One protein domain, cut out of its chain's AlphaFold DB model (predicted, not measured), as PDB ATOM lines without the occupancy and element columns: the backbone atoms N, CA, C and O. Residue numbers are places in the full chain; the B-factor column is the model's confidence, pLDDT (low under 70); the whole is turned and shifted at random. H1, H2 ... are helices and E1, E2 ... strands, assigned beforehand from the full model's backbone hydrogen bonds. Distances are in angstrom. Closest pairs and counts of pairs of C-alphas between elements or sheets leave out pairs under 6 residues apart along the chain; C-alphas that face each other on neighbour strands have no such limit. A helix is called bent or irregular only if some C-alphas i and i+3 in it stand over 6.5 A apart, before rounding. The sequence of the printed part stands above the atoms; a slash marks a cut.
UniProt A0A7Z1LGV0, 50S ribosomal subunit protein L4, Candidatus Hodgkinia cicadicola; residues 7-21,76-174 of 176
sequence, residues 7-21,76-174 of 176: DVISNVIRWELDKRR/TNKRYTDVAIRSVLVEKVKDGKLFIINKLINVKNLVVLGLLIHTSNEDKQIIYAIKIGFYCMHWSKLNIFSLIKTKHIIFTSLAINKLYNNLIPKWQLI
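What this domain is: This is residues 7 to 21 and 76 to 174 of the 176 residues of the protein "50S ribosomal subunit protein L4" of Candidatus Hodgkinia cicadicola (UniProt A0A7Z1LGV0). A small twisted sheet of four short parallel strands, in the order E1, E4, E2, E3, forms the core, with H4 over one face, H3 side by side with H4, and H6 standing up from the opposite face. H2 and H5 reach the sheet with one end each, H1 crosses both of them farther out, and short H7 comes after H6, away from the other helices. The printed part has 114 residues, with seven named helices and four named strands along the chain as H1, H2, E1, H3, E2, H4, E3, H5, E4, H6, H7, and its class is mixed. It is compact, with a radius of gyration of the C-alphas of 14.6 A, and spans 39 by 37 by 28 A.

Where its parts are: The sheet consists of E1, residues 98 to 101, E4, residues 153 to 156, E2, residues 115 to 118, and E3, residues 135 to 138, the last 10.5 A from first to last C-alpha. E1 begins at C-alpha 98, at (130.485, 158.086, 202.478). The longest helix is H2, residues 78 to 94, 24.6 A long. H1, residues 7 to 20, is 20.2 A long and begins at C-alpha 7, at (133.227, 148.574, 222.011). H6, residues 157 to 167, measures 15.5 A, and H4, residues 123 to 132, measures 14.3 A. H3, residues 104 to 109, is irregular, with C-alphas 105 and 108 lying 7.0 A apart. H5 is residues 144 to 149, and H7, residues 170 to 173, ends at C-alpha 173, at (149.158, 139.866, 200.465).

How they stand to each other: E4 and E2 are inner strands, parallel at 17 degrees, with N 154 and O 115 within hydrogen-bond range at 2.8 A. Edge strand E1 is parallel to E4 at 26 degrees, with N 101 and O 155 at 2.8 A. Edge strand E3 is parallel to E2 at 30 degrees, with N 116 and O 135 at 2.8 A. E2, H4, E3 form a strand-helix-strand unit, two parallel neighbour strands joined through a helix, with a right-handed crossover. E1, H3, E2 and E3, H5, E4 are split units, each with another strand between its two strands, and both crossovers are right-handed. H4 is on the sheet at a height of 9.2 A and runs along the strands, at 5 degrees to E3 on the local plane; it lies over E3 and only just over E2, with 3 C-alphas. On the opposite face H6 stands up from the sheet over E4 and E2, its line rising 67 degrees. H3 only grazes the sheet with residues 104 to 107, and touches H4 at a shallow tilt of 20 degrees, the C-alphas of Leu 104 and Gln 125 being closest at 6.5 A. H2 only grazes it with residues 89 to 93, and H5 with residues 146 to 149. With residues 84 to 88 alone H2 touches H5, closest at the C-alphas of Ile 85 and Ile 144, 6.0 A. H1, with residues 8 to 12 alone, touches H2 at a steep tilt of 64 degrees, closest at the C-alphas of Ile 9 and Ala 84, 4.9 A. H1 also touches H5, about perpendicular at 84 degrees, with the C-alphas of Ile 13 and Phe 145 closest at 6.0 A. H6 and H7 are apart. Each O i to N i+4 pair is within hydrogen-bond range in H1, H2, H4, H5 and H6; in H3 it is 0 of 2, beside 2 of 3 O i to N i+3 pairs, and H7 is too short for such a pair.

The domain as a whole: The C-alphas of Lys 131 and Ile 174 are the two farthest apart, 43.8 A. Residues 22 to 75 are not printed, and C-alphas 21 and 76 across this cut are 16.0 A apart. The links printed whole are tight. The mean pLDDT of the printed part is 90.6, that of H7 is 74, and no printed residue is under 70.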
ATOM      1  N   ASP A   7     132.264 148.767 220.927       95.19
ATOM      2  CA  ASP A   7     133.227 148.574 222.011       95.19
ATOM      3  C   ASP A   7     134.651 148.939 221.562       95.19
ATOM      4  O   ASP A   7     135.353 149.695 222.238       95.19
ATOM      5  N   VAL A   8     135.053 148.493 220.366       95.25
ATOM      6  CA  VAL A   8     136.363 148.819 219.784       95.25
ATOM      7  C   VAL A   8     136.487 150.304 219.520       95.25
ATOM      8  O   VAL A   8     137.466 150.925 219.934       95.25
ATOM      9  N   ILE A   9     135.468 150.873 218.881       95.81
ATOM     10  CA  ILE A   9     135.402 152.295 218.571       95.81
ATOM     11  C   ILE A   9     135.544 153.131 219.851       95.81
ATOM     12  O   ILE A   9     136.430 153.983 219.933       95.81
ATOM     13  N   SER A  10     134.734 152.855 220.878       95.44
ATOM     14  CA  SER A  10     134.730 153.625 222.128       95.44
ATOM     15  C   SER A  10     136.085 153.604 222.850       95.44
ATOM     16  O   SER A  10     136.570 154.647 223.298       95.44
ATOM     17  N   ASN A  11     136.746 152.444 222.898       95.19
ATOM     18  CA  ASN A  11     138.057 152.287 223.522       95.19
ATOM     19  C   ASN A  11     139.146 153.065 222.775       95.19
ATOM     20  O   ASN A  11     139.987 153.705 223.411       95.19
ATOM     21  N   VAL A  12     139.124 153.058 221.436       96.44
ATOM     22  CA  VAL A  12     140.096 153.834 220.654       96.44
ATOM     23  C   VAL A  12     139.848 155.334 220.781       96.44
ATOM     24  O   VAL A  12     140.807 156.082 220.946       96.44
ATOM     25  N   ILE A  13     138.591 155.788 220.796       95.38
ATOM     26  CA  ILE A  13     138.274 157.206 221.028       95.38
ATOM     27  C   ILE A  13     138.789 157.654 222.393       95.38
ATOM     28  O   ILE A  13     139.443 158.691 222.488       95.38
ATOM     29  N   ARG A  14     138.528 156.880 223.455       93.94
ATOM     30  CA  ARG A  14     139.015 157.203 224.803       93.94
ATOM     31  C   ARG A  14     140.536 157.328 224.814       93.94
ATOM     32  O   ARG A  14     141.060 158.295 225.355       93.94
ATOM     33  N   TRP A  15     141.232 156.413 224.142       94.50
ATOM     34  CA  TRP A  15     142.681 156.492 223.972       94.50
ATOM     35  C   TRP A  15     143.143 157.737 223.197       94.50
ATOM     36  O   TRP A  15     144.091 158.397 223.627       94.50
ATOM     37  N   GLU A  16     142.490 158.091 222.083       93.69
ATOM     38  CA  GLU A  16     142.812 159.307 221.322       93.69
ATOM     39  C   GLU A  16     142.604 160.569 222.173       93.69
ATOM     40  O   GLU A  16     143.455 161.462 222.181       93.69
ATOM     41  N   LEU A  17     141.495 160.643 222.915       92.31
ATOM     42  CA  LEU A  17     141.169 161.770 223.791       92.31
ATOM     43  C   LEU A  17     142.141 161.883 224.965       92.31
ATOM     44  O   LEU A  17     142.616 162.981 225.259       92.31
ATOM     45  N   ASP A  18     142.489 160.765 225.600       91.38
ATOM     46  CA  ASP A  18     143.444 160.759 226.707       91.38
ATOM     47  C   ASP A  18     144.848 161.179 226.255       91.38
ATOM     48  O   ASP A  18     145.551 161.851 227.012       91.38
ATOM     49  N   LYS A  19     145.244 160.843 225.017       90.62
ATOM     50  CA  LYS A  19     146.496 161.311 224.403       90.62
ATOM     51  C   LYS A  19     146.502 162.806 224.099       90.62
ATOM     52  O   LYS A  19     147.544 163.439 224.224       90.62
ATOM     53  N   ARG A  20     145.368 163.370 223.673       89.81
ATOM     54  CA  ARG A  20     145.233 164.813 223.397       89.81
ATOM     55  C   ARG A  20     145.178 165.655 224.670       89.81
ATOM     56  O   ARG A  20     145.339 166.870 224.608       89.81
ATOM     57  N   ARG A  21     144.901 165.033 225.815       89.00
ATOM     58  CA  ARG A  21     144.723 165.736 227.078       89.00
ATOM     59  C   ARG A  21     146.041 166.337 227.562       89.00
ATOM     60  O   ARG A  21     147.019 165.626 227.772       89.00
ATOM     61  N   THR A  76     147.956 151.621 222.657       92.75
ATOM     62  CA  THR A  76     146.976 150.729 222.025       92.75
ATOM     63  C   THR A  76     147.654 149.965 220.899       92.75
ATOM     64  O   THR A  76     148.667 150.404 220.345       92.75
ATOM     65  N   ASN A  77     147.113 148.792 220.578       93.31
ATOM     66  CA  ASN A  77     147.601 147.986 219.469       93.31
ATOM     67  C   ASN A  77     147.138 148.588 218.131       93.31
ATOM     68  O   ASN A  77     145.967 148.936 217.987       93.31
ATOM     69  N   LYS A  78     148.027 148.638 217.133       89.75
ATOM     70  CA  LYS A  78     147.717 149.140 215.783       89.75
ATOM     71  C   LYS A  78     146.569 148.364 215.129       89.75
ATOM     72  O   LYS A  78     145.643 148.949 214.589       89.75
ATOM     73  N   ARG A  79     146.534 147.038 215.300       90.56
ATOM     74  CA  ARG A  79     145.428 146.223 214.761       90.56
ATOM     75  C   ARG A  79     144.073 146.612 215.353       90.56
ATOM     76  O   ARG A  79     143.050 146.515 214.686       90.56
ATOM     77  N   TYR A  80     144.062 147.063 216.607       93.12
ATOM     78  CA  TYR A  80     142.843 147.499 217.278       93.12
ATOM     79  C   TYR A  80     142.345 148.837 216.709       93.12
ATOM     80  O   TYR A  80     141.145 149.005 216.496       93.12
ATOM     81  N   THR A  81     143.259 149.759 216.378       92.94
ATOM     82  CA  THR A  81     142.917 151.009 215.679       92.94
ATOM     83  C   THR A  81     142.416 150.748 214.258       92.94
ATOM     84  O   THR A  81     141.434 151.357 213.842       92.94
ATOM     85  N   ASP A  82     143.003 149.785 213.545       92.38
ATOM     86  CA  ASP A  82     142.587 149.436 212.180       92.38
ATOM     87  C   ASP A  82     141.159 148.867 212.152       92.38
ATOM     88  O   ASP A  82     140.337 149.239 211.311       92.38
ATOM     89  N   VAL A  83     140.821 148.001 213.118       92.81
ATOM     90  CA  VAL A  83     139.460 147.460 213.276       92.81
ATOM     91  C   VAL A  83     138.454 148.563 213.614       92.81
ATOM     92  O   VAL A  83     137.340 148.542 213.087       92.81
ATOM     93  N   ALA A  84     138.830 149.544 214.442       95.50
ATOM     94  CA  ALA A  84     137.969 150.690 214.736       95.50
ATOM     95  C   ALA A  84     137.688 151.534 213.484       95.50
ATOM     96  O   ALA A  84     136.527 151.828 213.209       95.50
ATOM     97  N   ILE A  85     138.718 151.869 212.695       94.38
ATOM     98  CA  ILE A  85     138.557 152.636 211.446       94.38
ATOM     99  C   ILE A  85     137.604 151.909 210.496       94.38
ATOM    100  O   ILE A  85     136.643 152.504 210.014       94.38
ATOM    101  N   ARG A  86     137.817 150.607 210.273       92.94
ATOM    102  CA  ARG A  86     136.934 149.792 209.424       92.94
ATOM    103  C   ARG A  86     135.494 149.789 209.925       92.94
ATOM    104  O   ARG A  86     134.581 149.927 209.123       92.94
ATOM    105  N   SER A  87     135.298 149.650 211.236       94.69
ATOM    106  CA  SER A  87     133.963 149.622 211.840       94.69
ATOM    107  C   SER A  87     133.198 150.921 211.576       94.69
ATOM    108  O   SER A  87     132.045 150.863 211.159       94.69
ATOM    109  N   VAL A  88     133.860 152.073 211.736       95.62
ATOM    110  CA  VAL A  88     133.267 153.389 211.446       95.62
ATOM    111  C   VAL A  88     132.969 153.547 209.957       95.62
ATOM    112  O   VAL A  88     131.900 154.024 209.591       95.62
ATOM    113  N   LEU A  89     133.890 153.139 209.079       93.69
ATOM    114  CA  LEU A  89     133.680 153.239 207.633       93.69
ATOM    115  C   LEU A  89     132.505 152.372 207.166       93.69
ATOM    116  O   LEU A  89     131.684 152.848 206.392       93.69
ATOM    117  N   VAL A  90     132.381 151.142 207.673       93.62
ATOM    118  CA  VAL A  90     131.250 150.254 207.356       93.62
ATOM    119  C   VAL A  90     129.923 150.888 207.768       93.62
ATOM    120  O   VAL A  90     128.969 150.849 206.999       93.62
ATOM    121  N   GLU A  91     129.855 151.500 208.950       94.19
ATOM    122  CA  GLU A  91     128.655 152.199 209.421       94.19
ATOM    123  C   GLU A  91     128.306 153.397 208.525       94.19
ATOM    124  O   GLU A  91     127.168 153.549 208.093       94.19
ATOM    125  N   LYS A  92     129.305 154.191 208.130       93.88
ATOM    126  CA  LYS A  92     129.117 155.337 207.229       93.88
ATOM    127  C   LYS A  92     128.687 154.937 205.821       93.88
ATOM    128  O   LYS A  92     127.935 155.678 205.193       93.88
ATOM    129  N   VAL A  93     129.153 153.786 205.334       94.69
ATOM    130  CA  VAL A  93     128.715 153.206 204.057       94.69
ATOM    131  C   VAL A  93     127.276 152.707 204.159       94.69
ATOM    132  O   VAL A  93     126.480 153.028 203.284       94.69
ATOM    133  N   LYS A  94     126.922 151.986 205.233       94.12
ATOM    134  CA  LYS A  94     125.539 151.535 205.481       94.12
ATOM    135  C   LYS A  94     124.558 152.706 205.529       94.12
ATOM    136  O   LYS A  94     123.475 152.613 204.972       94.12
ATOM    137  N   ASP A  95     124.978 153.813 206.130       94.12
ATOM    138  CA  ASP A  95     124.200 155.048 206.211       94.12
ATOM    139  C   ASP A  95     124.157 155.861 204.899       94.12
ATOM    140  O   ASP A  95     123.509 156.907 204.859       94.12
ATOM    141  N   GLY A  96     124.903 155.472 203.858       94.50
ATOM    142  CA  GLY A  96     125.022 156.247 202.615       94.50
ATOM    143  C   GLY A  96     125.717 157.608 202.785       94.50
ATOM    144  O   GLY A  96     125.524 158.518 201.984       94.50
ATOM    145  N   LYS A  97     126.520 157.783 203.844       95.00
ATOM    146  CA  LYS A  97     127.183 159.055 204.206       95.00
ATOM    147  C   LYS A  97     128.637 159.150 203.731       95.00
ATOM    148  O   LYS A  97     129.313 160.135 204.043       95.00
ATOM    149  N   LEU A  98     129.135 158.132 203.031       94.69
ATOM    150  CA  LEU A  98     130.485 158.086 202.478       94.69
ATOM    151  C   LEU A  98     130.437 158.295 200.963       94.69
ATOM    152  O   LEU A  98     129.792 157.531 200.253       94.69
ATOM    153  N   PHE A  99     131.169 159.295 200.475       93.81
ATOM    154  CA  PHE A  99     131.265 159.631 199.055       93.81
ATOM    155  C   PHE A  99     132.703 159.500 198.552       93.81
ATOM    156  O   PHE A  99     133.662 159.706 199.300       93.81
ATOM    157  N   ILE A 100     132.854 159.185 197.267       93.69
ATOM    158  CA  ILE A 100     134.153 159.060 196.600       93.69
ATOM    159  C   ILE A 100     134.194 160.031 195.422       93.69
ATOM    160  O   ILE A 100     133.266 160.083 194.619       93.69
ATOM    161  N   ILE A 101     135.282 160.794 195.313       92.25
ATOM    162  CA  ILE A 101     135.554 161.710 194.202       92.25
ATOM    163  C   ILE A 101     136.851 161.299 193.507       92.25
ATOM    164  O   ILE A 101     137.820 160.902 194.150       92.25
ATOM    165  N   ASN A 102     136.931 161.479 192.191       89.62
ATOM    166  CA  ASN A 102     138.165 161.228 191.445       89.62
ATOM    167  C   ASN A 102     139.289 162.224 191.787       89.62
ATOM    168  O   ASN A 102     140.402 161.810 192.108       89.62
ATOM    169  N   LYS A 103     139.010 163.535 191.744       85.06
ATOM    170  CA  LYS A 103     139.993 164.615 191.964       85.06
ATOM    171  C   LYS A 103     139.440 165.683 192.912       85.06
ATOM    172  O   LYS A 103     138.236 165.922 192.911       85.06
ATOM    173  N   LEU A 104     140.310 166.370 193.666       81.19
ATOM    174  CA  LEU A 104     139.889 167.427 194.608       81.19
ATOM    175  C   LEU A 104     139.219 168.627 193.920       81.19
ATOM    176  O   LEU A 104     138.389 169.288 194.524       81.19
ATOM    177  N   ILE A 105     139.540 168.913 192.660       78.25
ATOM    178  CA  ILE A 105     138.908 170.013 191.910       78.25
ATOM    179  C   ILE A 105     137.387 169.846 191.788       78.25
ATOM    180  O   ILE A 105     136.652 170.831 191.790       78.25
ATOM    181  N   ASN A 106     136.892 168.607 191.785       80.19
ATOM    182  CA  ASN A 106     135.466 168.319 191.628       80.19
ATOM    183  C   ASN A 106     134.650 168.574 192.910       80.19
ATOM    184  O   ASN A 106     133.448 168.322 192.928       80.19
ATOM    185  N   VAL A 107     135.275 169.087 193.976       80.75
ATOM    186  CA  VAL A 107     134.617 169.400 195.254       80.75
ATOM    187  C   VAL A 107     133.505 170.442 195.100       80.75
ATOM    188  O   VAL A 107     132.518 170.368 195.822       80.75
ATOM    189  N   LYS A 108     133.595 171.351 194.118       80.88
ATOM    190  CA  LYS A 108     132.536 172.338 193.828       80.88
ATOM    191  C   LYS A 108     131.184 171.694 193.499       80.88
ATOM    192  O   LYS A 108     130.147 172.276 193.789       80.88
ATOM    193  N   ASN A 109     131.197 170.506 192.898       82.44
ATOM    194  CA  ASN A 109     129.979 169.832 192.449       82.44
ATOM    195  C   ASN A 109     129.260 169.102 193.593       82.44
ATOM    196  O   ASN A 109     128.180 168.554 193.389       82.44
ATOM    197  N   LEU A 110     129.858 169.058 194.786       83.38
ATOM    198  CA  LEU A 110     129.241 168.438 195.944       83.38
ATOM    199  C   LEU A 110     128.297 169.411 196.643       83.38
ATOM    200  O   LEU A 110     128.704 170.469 197.111       83.38
ATOM    201  N   VAL A 111     127.047 168.982 196.794       80.06
ATOM    202  CA  VAL A 111     126.018 169.707 197.556       80.06
ATOM    203  C   VAL A 111     126.273 169.618 199.068       80.06
ATOM    204  O   VAL A 111     125.833 170.465 199.838       80.06
ATOM    205  N   VAL A 112     126.997 168.588 199.512       86.00
ATOM    206  CA  VAL A 112     127.103 168.224 200.927       86.00
ATOM    207  C   VAL A 112     128.484 168.554 201.486       86.00
ATOM    208  O   VAL A 112     129.495 168.043 201.007       86.00
ATOM    209  N   LEU A 113     128.514 169.353 202.553       88.38
ATOM    210  CA  LEU A 113     129.728 169.677 203.306       88.38
ATOM    211  C   LEU A 113     130.123 168.531 204.252       88.38
ATOM    212  O   LEU A 113     129.277 167.876 204.868       88.38
ATOM    213  N   GLY A 114     131.428 168.303 204.410       91.50
ATOM    214  CA  GLY A 114     131.934 167.207 205.234       91.50
ATOM    215  C   GLY A 114     133.447 167.196 205.430       91.50
ATOM    216  O   GLY A 114     134.149 168.171 205.150       91.50
ATOM    217  N   LEU A 115     133.941 166.066 205.938       94.88
ATOM    218  CA  LEU A 115     135.372 165.787 206.055       94.88
ATOM    219  C   LEU A 115     135.894 165.255 204.719       94.88
ATOM    220  O   LEU A 115     135.480 164.181 204.286       94.88
ATOM    221  N   LEU A 116     136.826 165.983 204.111       94.12
ATOM    222  CA  LEU A 116     137.507 165.603 202.882       94.12
ATOM    223  C   LEU A 116     138.873 164.988 203.195       94.12
ATOM    224  O   LEU A 116     139.751 165.638 203.763       94.12
ATOM    225  N   ILE A 117     139.058 163.732 202.798       94.75
ATOM    226  CA  ILE A 117     140.294 162.983 203.001       94.75
ATOM    227  C   ILE A 117     141.043 162.901 201.675       94.75
ATOM    228  O   ILE A 117     140.567 162.306 200.705       94.75
ATOM    229  N   HIS A 118     142.228 163.505 201.645       92.75
ATOM    230  CA  HIS A 118     143.046 163.638 200.447       92.75
ATOM    231  C   HIS A 118     144.430 163.007 200.608       92.75
ATOM    232  O   HIS A 118     144.916 162.753 201.708       92.75
ATOM    233  N   THR A 119     145.082 162.789 199.472       92.06
ATOM    234  CA  THR A 119     146.479 162.337 199.392       92.06
ATOM    235  C   THR A 119     147.394 163.396 198.788       92.06
ATOM    236  O   THR A 119     148.603 163.322 198.960       92.06
ATOM    237  N   SER A 120     146.839 164.370 198.068       84.50
ATOM    238  CA  SER A 120     147.624 165.385 197.372       84.50
ATOM    239  C   SER A 120     148.363 166.290 198.356       84.50
ATOM    240  O   SER A 120     147.785 166.677 199.371       84.50
ATOM    241  N   ASN A 121     149.596 166.657 197.995       79.62
ATOM    242  CA  ASN A 121     150.393 167.702 198.649       79.62
ATOM    243  C   ASN A 121     150.238 169.067 197.949       79.62
ATOM    244  O   ASN A 121     150.979 169.998 198.230       79.62
ATOM    245  N   GLU A 122     149.319 169.184 196.989       85.25
ATOM    246  CA  GLU A 122     149.068 170.444 196.293       85.25
ATOM    247  C   GLU A 122     148.254 171.399 197.173       85.25
ATOM    248  O   GLU A 122     147.026 171.302 197.257       85.25
ATOM    249  N   ASP A 123     148.940 172.362 197.785       85.06
ATOM    250  CA  ASP A 123     148.331 173.315 198.718       85.06
ATOM    251  C   ASP A 123     147.207 174.142 198.080       85.06
ATOM    252  O   ASP A 123     146.183 174.384 198.716       85.06
ATOM    253  N   LYS A 124     147.330 174.511 196.795       88.50
ATOM    254  CA  LYS A 124     146.311 175.307 196.078       88.50
ATOM    255  C   LYS A 124     144.934 174.631 196.083       88.50
ATOM    256  O   LYS A 124     143.927 175.291 196.337       88.50
ATOM    257  N   GLN A 125     144.884 173.320 195.834       87.69
ATOM    258  CA  GLN A 125     143.627 172.563 195.799       87.69
ATOM    259  C   GLN A 125     143.022 172.405 197.200       87.69
ATOM    260  O   GLN A 125     141.804 172.465 197.367       87.69
ATOM    261  N   ILE A 126     143.870 172.237 198.217       90.12
ATOM    262  CA  ILE A 126     143.448 172.102 199.616       90.12
ATOM    263  C   ILE A 126     142.885 173.433 200.128       90.12
ATOM    264  O   ILE A 126     141.792 173.460 200.689       90.12
ATOM    265  N   ILE A 127     143.588 174.543 199.881       90.31
ATOM    266  CA  ILE A 127     143.141 175.897 200.241       90.31
ATOM    267  C   ILE A 127     141.794 176.199 199.584       90.31
ATOM    268  O   ILE A 127     140.893 176.728 200.233       90.31
ATOM    269  N   TYR A 128     141.626 175.815 198.317       89.88
ATOM    270  CA  TYR A 128     140.359 175.958 197.610       89.88
ATOM    271  C   TYR A 128     139.216 175.187 198.291       89.88
ATOM    272  O   TYR A 128     138.161 175.765 198.554       89.88
ATOM    273  N   ALA A 129     139.425 173.915 198.646       90.38
ATOM    274  CA  ALA A 129     138.415 173.107 199.335       90.38
ATOM    275  C   ALA A 129     138.063 173.661 200.731       90.38
ATOM    276  O   ALA A 129     136.888 173.693 201.105       90.38
ATOM    277  N   ILE A 130     139.056 174.164 201.475       91.62
ATOM    278  CA  ILE A 130     138.840 174.838 202.764       91.62
ATOM    279  C   ILE A 130     138.008 176.110 202.577       91.62
ATOM    280  O   ILE A 130     137.084 176.345 203.351       91.62
ATOM    281  N   LYS A 131     138.279 176.901 201.529       90.31
ATOM    282  CA  LYS A 131     137.526 178.127 201.221       90.31
ATOM    283  C   LYS A 131     136.052 177.850 200.906       90.31
ATOM    284  O   LYS A 131     135.207 178.668 201.248       90.31
ATOM    285  N   ILE A 132     135.741 176.706 200.291       89.25
ATOM    286  CA  ILE A 132     134.353 176.261 200.067       89.25
ATOM    287  C   ILE A 132     133.667 175.856 201.388       89.25
ATOM    288  O   ILE A 132     132.447 175.941 201.493       89.25
ATOM    289  N   GLY A 133     134.435 175.448 202.404       89.56
ATOM    290  CA  GLY A 133     133.928 175.070 203.728       89.56
ATOM    291  C   GLY A 133     134.172 173.608 204.114       89.56
ATOM    292  O   GLY A 133     133.618 173.138 205.109       89.56
ATOM    293  N   PHE A 134     134.987 172.865 203.359       91.62
ATOM    294  CA  PHE A 134     135.335 171.486 203.705       91.62
ATOM    295  C   PHE A 134     136.447 171.425 204.749       91.62
ATOM    296  O   PHE A 134     137.465 172.113 204.652       91.62
ATOM    297  N   TYR A 135     136.307 170.516 205.714       92.12
ATOM    298  CA  TYR A 135     137.410 170.189 206.612       92.12
ATOM    299  C   TYR A 135     138.329 169.182 205.916       92.12
ATOM    300  O   TYR A 135     137.918 168.054 205.656       92.12
ATOM    301  N   CYS A 136     139.554 169.585 205.587       92.25
ATOM    302  CA  CYS A 136     140.486 168.760 204.820       92.25
ATOM    303  C   CYS A 136     141.495 168.045 205.733       92.25
ATOM    304  O   CYS A 136     142.089 168.657 206.620       92.25
ATOM    305  N   MET A 137     141.718 166.750 205.501       93.38
ATOM    306  CA  MET A 137     142.745 165.954 206.176       93.38
ATOM    307  C   MET A 137     143.528 165.100 205.182       93.38
ATOM    308  O   MET A 137     142.953 164.445 204.314       93.38
ATOM    309  N   HIS A 138     144.845 165.020 205.365       93.19
ATOM    310  CA  HIS A 138     145.661 164.055 204.633       93.19
ATOM    311  C   HIS A 138     145.384 162.624 205.132       93.19
ATOM    312  O   HIS A 138     145.248 162.413 206.341       93.19
ATOM    313  N   TRP A 139     145.374 161.629 204.238       93.19
ATOM    314  CA  TRP A 139     145.034 160.232 204.552       93.19
ATOM    315  C   TRP A 139     145.864 159.657 205.712       93.19
ATOM    316  O   TRP A 139     145.331 158.953 206.563       93.19
ATOM    317  N   SER A 140     147.153 160.005 205.807       92.19
ATOM    318  CA  SER A 140     148.034 159.505 206.875       92.19
ATOM    319  C   SER A 140     147.695 160.057 208.262       92.19
ATOM    320  O   SER A 140     148.104 159.480 209.262       92.19
ATOM    321  N   LYS A 141     146.985 161.190 208.338       92.12
ATOM    322  CA  LYS A 141     146.574 161.832 209.599       92.12
ATOM    323  C   LYS A 141     145.155 161.433 210.020       92.12
ATOM    324  O   LYS A 141     144.609 162.023 210.954       92.12
ATOM    325  N   LEU A 142     144.554 160.466 209.328       93.25
ATOM    326  CA  LEU A 142     143.214 159.972 209.610       93.25
ATOM    327  C   LEU A 142     143.130 159.450 211.048       93.25
ATOM    328  O   LEU A 142     143.973 158.684 211.508       93.25
ATOM    329  N   ASN A 143     142.108 159.909 211.760       92.75
ATOM    330  CA  ASN A 143     141.842 159.533 213.142       92.75
ATOM    331  C   ASN A 143     140.361 159.178 213.304       92.75
ATOM    332  O   ASN A 143     139.513 159.653 212.546       92.75
ATOM    333  N   ILE A 144     140.041 158.346 214.290       94.69
ATOM    334  CA  ILE A 144     138.676 157.829 214.467       94.69
ATOM    335  C   ILE A 144     137.743 158.923 214.973       94.69
ATOM    336  O   ILE A 144     136.609 159.034 214.508       94.69
ATOM    337  N   PHE A 145     138.234 159.787 215.863       94.44
ATOM    338  CA  PHE A 145     137.462 160.909 216.383       94.44
ATOM    339  C   PHE A 145     136.902 161.824 215.280       94.44
ATOM    340  O   PHE A 145     135.745 162.229 215.354       94.44
ATOM    341  N   SER A 146     137.692 162.151 214.251       93.50
ATOM    342  CA  SER A 146     137.256 163.005 213.136       93.50
ATOM    343  C   SER A 146     136.190 162.331 212.282       93.50
ATOM    344  O   SER A 146     135.204 162.983 211.955       93.50
ATOM    345  N   LEU A 147     136.347 161.035 211.989       94.88
ATOM    346  CA  LEU A 147     135.391 160.256 211.198       94.88
ATOM    347  C   LEU A 147     134.016 160.158 211.871       94.88
ATOM    348  O   LEU A 147     132.990 160.168 211.197       94.88
ATOM    349  N   ILE A 148     133.994 160.055 213.200       93.88
ATOM    350  CA  ILE A 148     132.748 159.972 213.972       93.88
ATOM    351  C   ILE A 148     132.116 161.348 214.141       93.88
ATOM    352  O   ILE A 148     130.901 161.487 214.011       93.88
ATOM    353  N   LYS A 149     132.933 162.376 214.405       92.81
ATOM    354  CA  LYS A 149     132.459 163.753 214.584       92.81
ATOM    355  C   LYS A 149     131.758 164.280 213.330       92.81
ATOM    356  O   LYS A 149     130.824 165.072 213.439       92.81
ATOM    357  N   THR A 150     132.224 163.897 212.146       93.25
ATOM    358  CA  THR A 150     131.663 164.384 210.886       93.25
ATOM    359  C   THR A 150     130.460 163.557 210.453       93.25
ATOM    360  O   THR A 150     130.397 162.348 210.664       93.25
ATOM    361  N   LYS A 151     129.466 164.211 209.841       92.31
ATOM    362  CA  LYS A 151     128.286 163.522 209.297       92.31
ATOM    363  C   LYS A 151     128.646 162.791 208.007       92.31
ATOM    364  O   LYS A 151     128.500 161.570 207.963       92.31
ATOM    365  N   HIS A 152     129.182 163.535 207.040       94.12
ATOM    366  CA  HIS A 152     129.580 163.049 205.721       94.12
ATOM    367  C   HIS A 152     131.102 162.970 205.595       94.12
ATOM    368  O   HIS A 152     131.821 163.873 206.043       94.12
ATOM    369  N   ILE A 153     131.578 161.886 204.987       95.38
ATOM    370  CA  ILE A 153     132.998 161.643 204.723       95.38
ATOM    371  C   ILE A 153     133.185 161.523 203.221       95.38
ATOM    372  O   ILE A 153     132.441 160.820 202.544       95.38
ATOM    373  N   ILE A 154     134.193 162.209 202.710       94.69
ATOM    374  CA  ILE A 154     134.479 162.305 201.289       94.69
ATOM    375  C   ILE A 154     135.924 161.869 201.078       94.69
ATOM    376  O   ILE A 154     136.844 162.478 201.621       94.69
ATOM    377  N   PHE A 155     136.132 160.826 200.285       94.62
ATOM    378  CA  PHE A 155     137.461 160.347 199.918       94.62
ATOM    379  C   PHE A 155     137.804 160.722 198.485       94.62
ATOM    380  O   PHE A 155     136.955 160.666 197.597       94.62
ATOM    381  N   THR A 156     139.076 161.017 198.228       93.75
ATOM    382  CA  THR A 156     139.586 160.925 196.859       93.75
ATOM    383  C   THR A 156     139.868 159.470 196.487       93.75
ATOM    384  O   THR A 156     140.258 158.673 197.343       93.75
ATOM    385  N   SER A 157     139.731 159.120 195.206       93.44
ATOM    386  CA  SER A 157     140.037 157.777 194.681       93.44
ATOM    387  C   SER A 157     141.455 157.310 195.068       93.44
ATOM    388  O   SER A 157     141.683 156.188 195.521       93.44
ATOM    389  N   LEU A 158     142.429 158.222 195.037       93.06
ATOM    390  CA  LEU A 158     143.792 157.928 195.486       93.06
ATOM    391  C   LEU A 158     143.889 157.685 197.000       93.06
ATOM    392  O   LEU A 158     144.667 156.839 197.440       93.06
ATOM    393  N   ALA A 159     143.145 158.439 197.812       94.19
ATOM    394  CA  ALA A 159     143.143 158.269 199.263       94.19
ATOM    395  C   ALA A 159     142.480 156.958 199.683       94.19
ATOM    396  O   ALA A 159     143.013 156.280 200.562       94.19
ATOM    397  N   ILE A 160     141.377 156.566 199.035       94.31
ATOM    398  CA  ILE A 160     140.712 155.297 199.344       94.31
ATOM    399  C   ILE A 160     141.599 154.103 198.976       94.31
ATOM    400  O   ILE A 160     141.741 153.198 199.793       94.31
ATOM    401  N   ASN A 161     142.304 154.146 197.839       93.81
ATOM    402  CA  ASN A 161     143.239 153.083 197.448       93.81
ATOM    403  C   ASN A 161     144.410 152.956 198.433       93.81
ATOM    404  O   ASN A 161     144.757 151.853 198.856       93.81
ATOM    405  N   LYS A 162     144.996 154.081 198.870       93.81
ATOM    406  CA  LYS A 162     146.041 154.057 199.909       93.81
ATOM    407  C   LYS A 162     145.514 153.524 201.236       93.81
ATOM    408  O   LYS A 162     146.199 152.747 201.898       93.81
ATOM    409  N   LEU A 163     144.317 153.936 201.642       93.62
ATOM    410  CA  LEU A 163     143.689 153.462 202.871       93.62
ATOM    411  C   LEU A 163     143.430 151.954 202.813       93.62
ATOM    412  O   LEU A 163     143.758 151.249 203.765       93.62
ATOM    413  N   TYR A 164     142.911 151.468 201.688       92.00
ATOM    414  CA  TYR A 164     142.682 150.052 201.437       92.00
ATOM    415  C   TYR A 164     143.979 149.254 201.599       92.00
ATOM    416  O   TYR A 164     144.048 148.397 202.476       92.00
ATOM    417  N   ASN A 165     145.041 149.627 200.881       91.12
ATOM    418  CA  ASN A 165     146.333 148.932 200.939       91.12
ATOM    419  C   ASN A 165     146.932 148.871 202.353       91.12
ATOM    420  O   ASN A 165     147.538 147.868 202.718       91.12
ATOM    421  N   ASN A 166     146.754 149.916 203.170       89.62
ATOM    422  CA  ASN A 166     147.248 149.919 204.552       89.62
ATOM    423  C   ASN A 166     146.402 149.076 205.497       89.62
ATOM    424  O   ASN A 166     146.924 148.530 206.468       89.62
ATOM    425  N   LEU A 167     145.094 149.006 205.250       88.50
ATOM    426  CA  LEU A 167     144.214 148.207 206.079       88.50
ATOM    427  C   LEU A 167     144.352 146.724 205.756       88.50
ATOM    428  O   LEU A 167     144.107 145.939 206.661       88.50
ATOM    429  N   ILE A 168     144.728 146.302 204.546       85.56
ATOM    430  CA  ILE A 168     144.854 144.873 204.215       85.56
ATOM    431  C   ILE A 168     145.814 144.176 205.203       85.56
ATOM    432  O   ILE A 168     146.956 144.606 205.385       85.56
ATOM    433  N   PRO A 169     145.381 143.096 205.880       79.19
ATOM    434  CA  PRO A 169     146.267 142.321 206.728       79.19
ATOM    435  C   PRO A 169     147.354 141.649 205.882       79.19
ATOM    436  O   PRO A 169     147.070 141.033 204.860       79.19
ATOM    437  N   LYS A 170     148.605 141.707 206.352       74.69
ATOM    438  CA  LYS A 170     149.780 141.238 205.594       74.69
ATOM    439  C   LYS A 170     149.687 139.803 205.062       74.69
ATOM    440  O   LYS A 170     150.274 139.526 204.032       74.69
ATOM    441  N   TRP A 171     148.965 138.904 205.732       75.56
ATOM    442  CA  TRP A 171     148.818 137.520 205.271       75.56
ATOM    443  C   TRP A 171     147.980 137.398 203.990       75.56
ATOM    444  O   TRP A 171     148.260 136.519 203.188       75.56
ATOM    445  N   GLN A 172     147.026 138.307 203.745       75.19
ATOM    446  CA  GLN A 172     146.259 138.334 202.490       75.19
ATOM    447  C   GLN A 172     147.101 138.781 201.289       75.19
ATOM    448  O   GLN A 172     146.724 138.517 200.156       75.19
ATOM    449  N   LEU A 173     148.230 139.458 201.525       71.19
ATOM    450  CA  LEU A 173     149.158 139.866 200.465       71.19
ATOM    451  C   LEU A 173     150.097 138.733 200.027       71.19
ATOM    452  O   LEU A 173     150.770 138.888 199.023       71.19
ATOM    453  N   ILE A 174     150.195 137.648 200.802       74.00
ATOM    454  CA  ILE A 174     151.087 136.506 200.519       74.00
ATOM    455  C   ILE A 174     150.353 135.436 199.700       74.00
ATOM    456  O   ILE A 174     150.975 134.649 198.998       74.00
TER     457      ILE A 174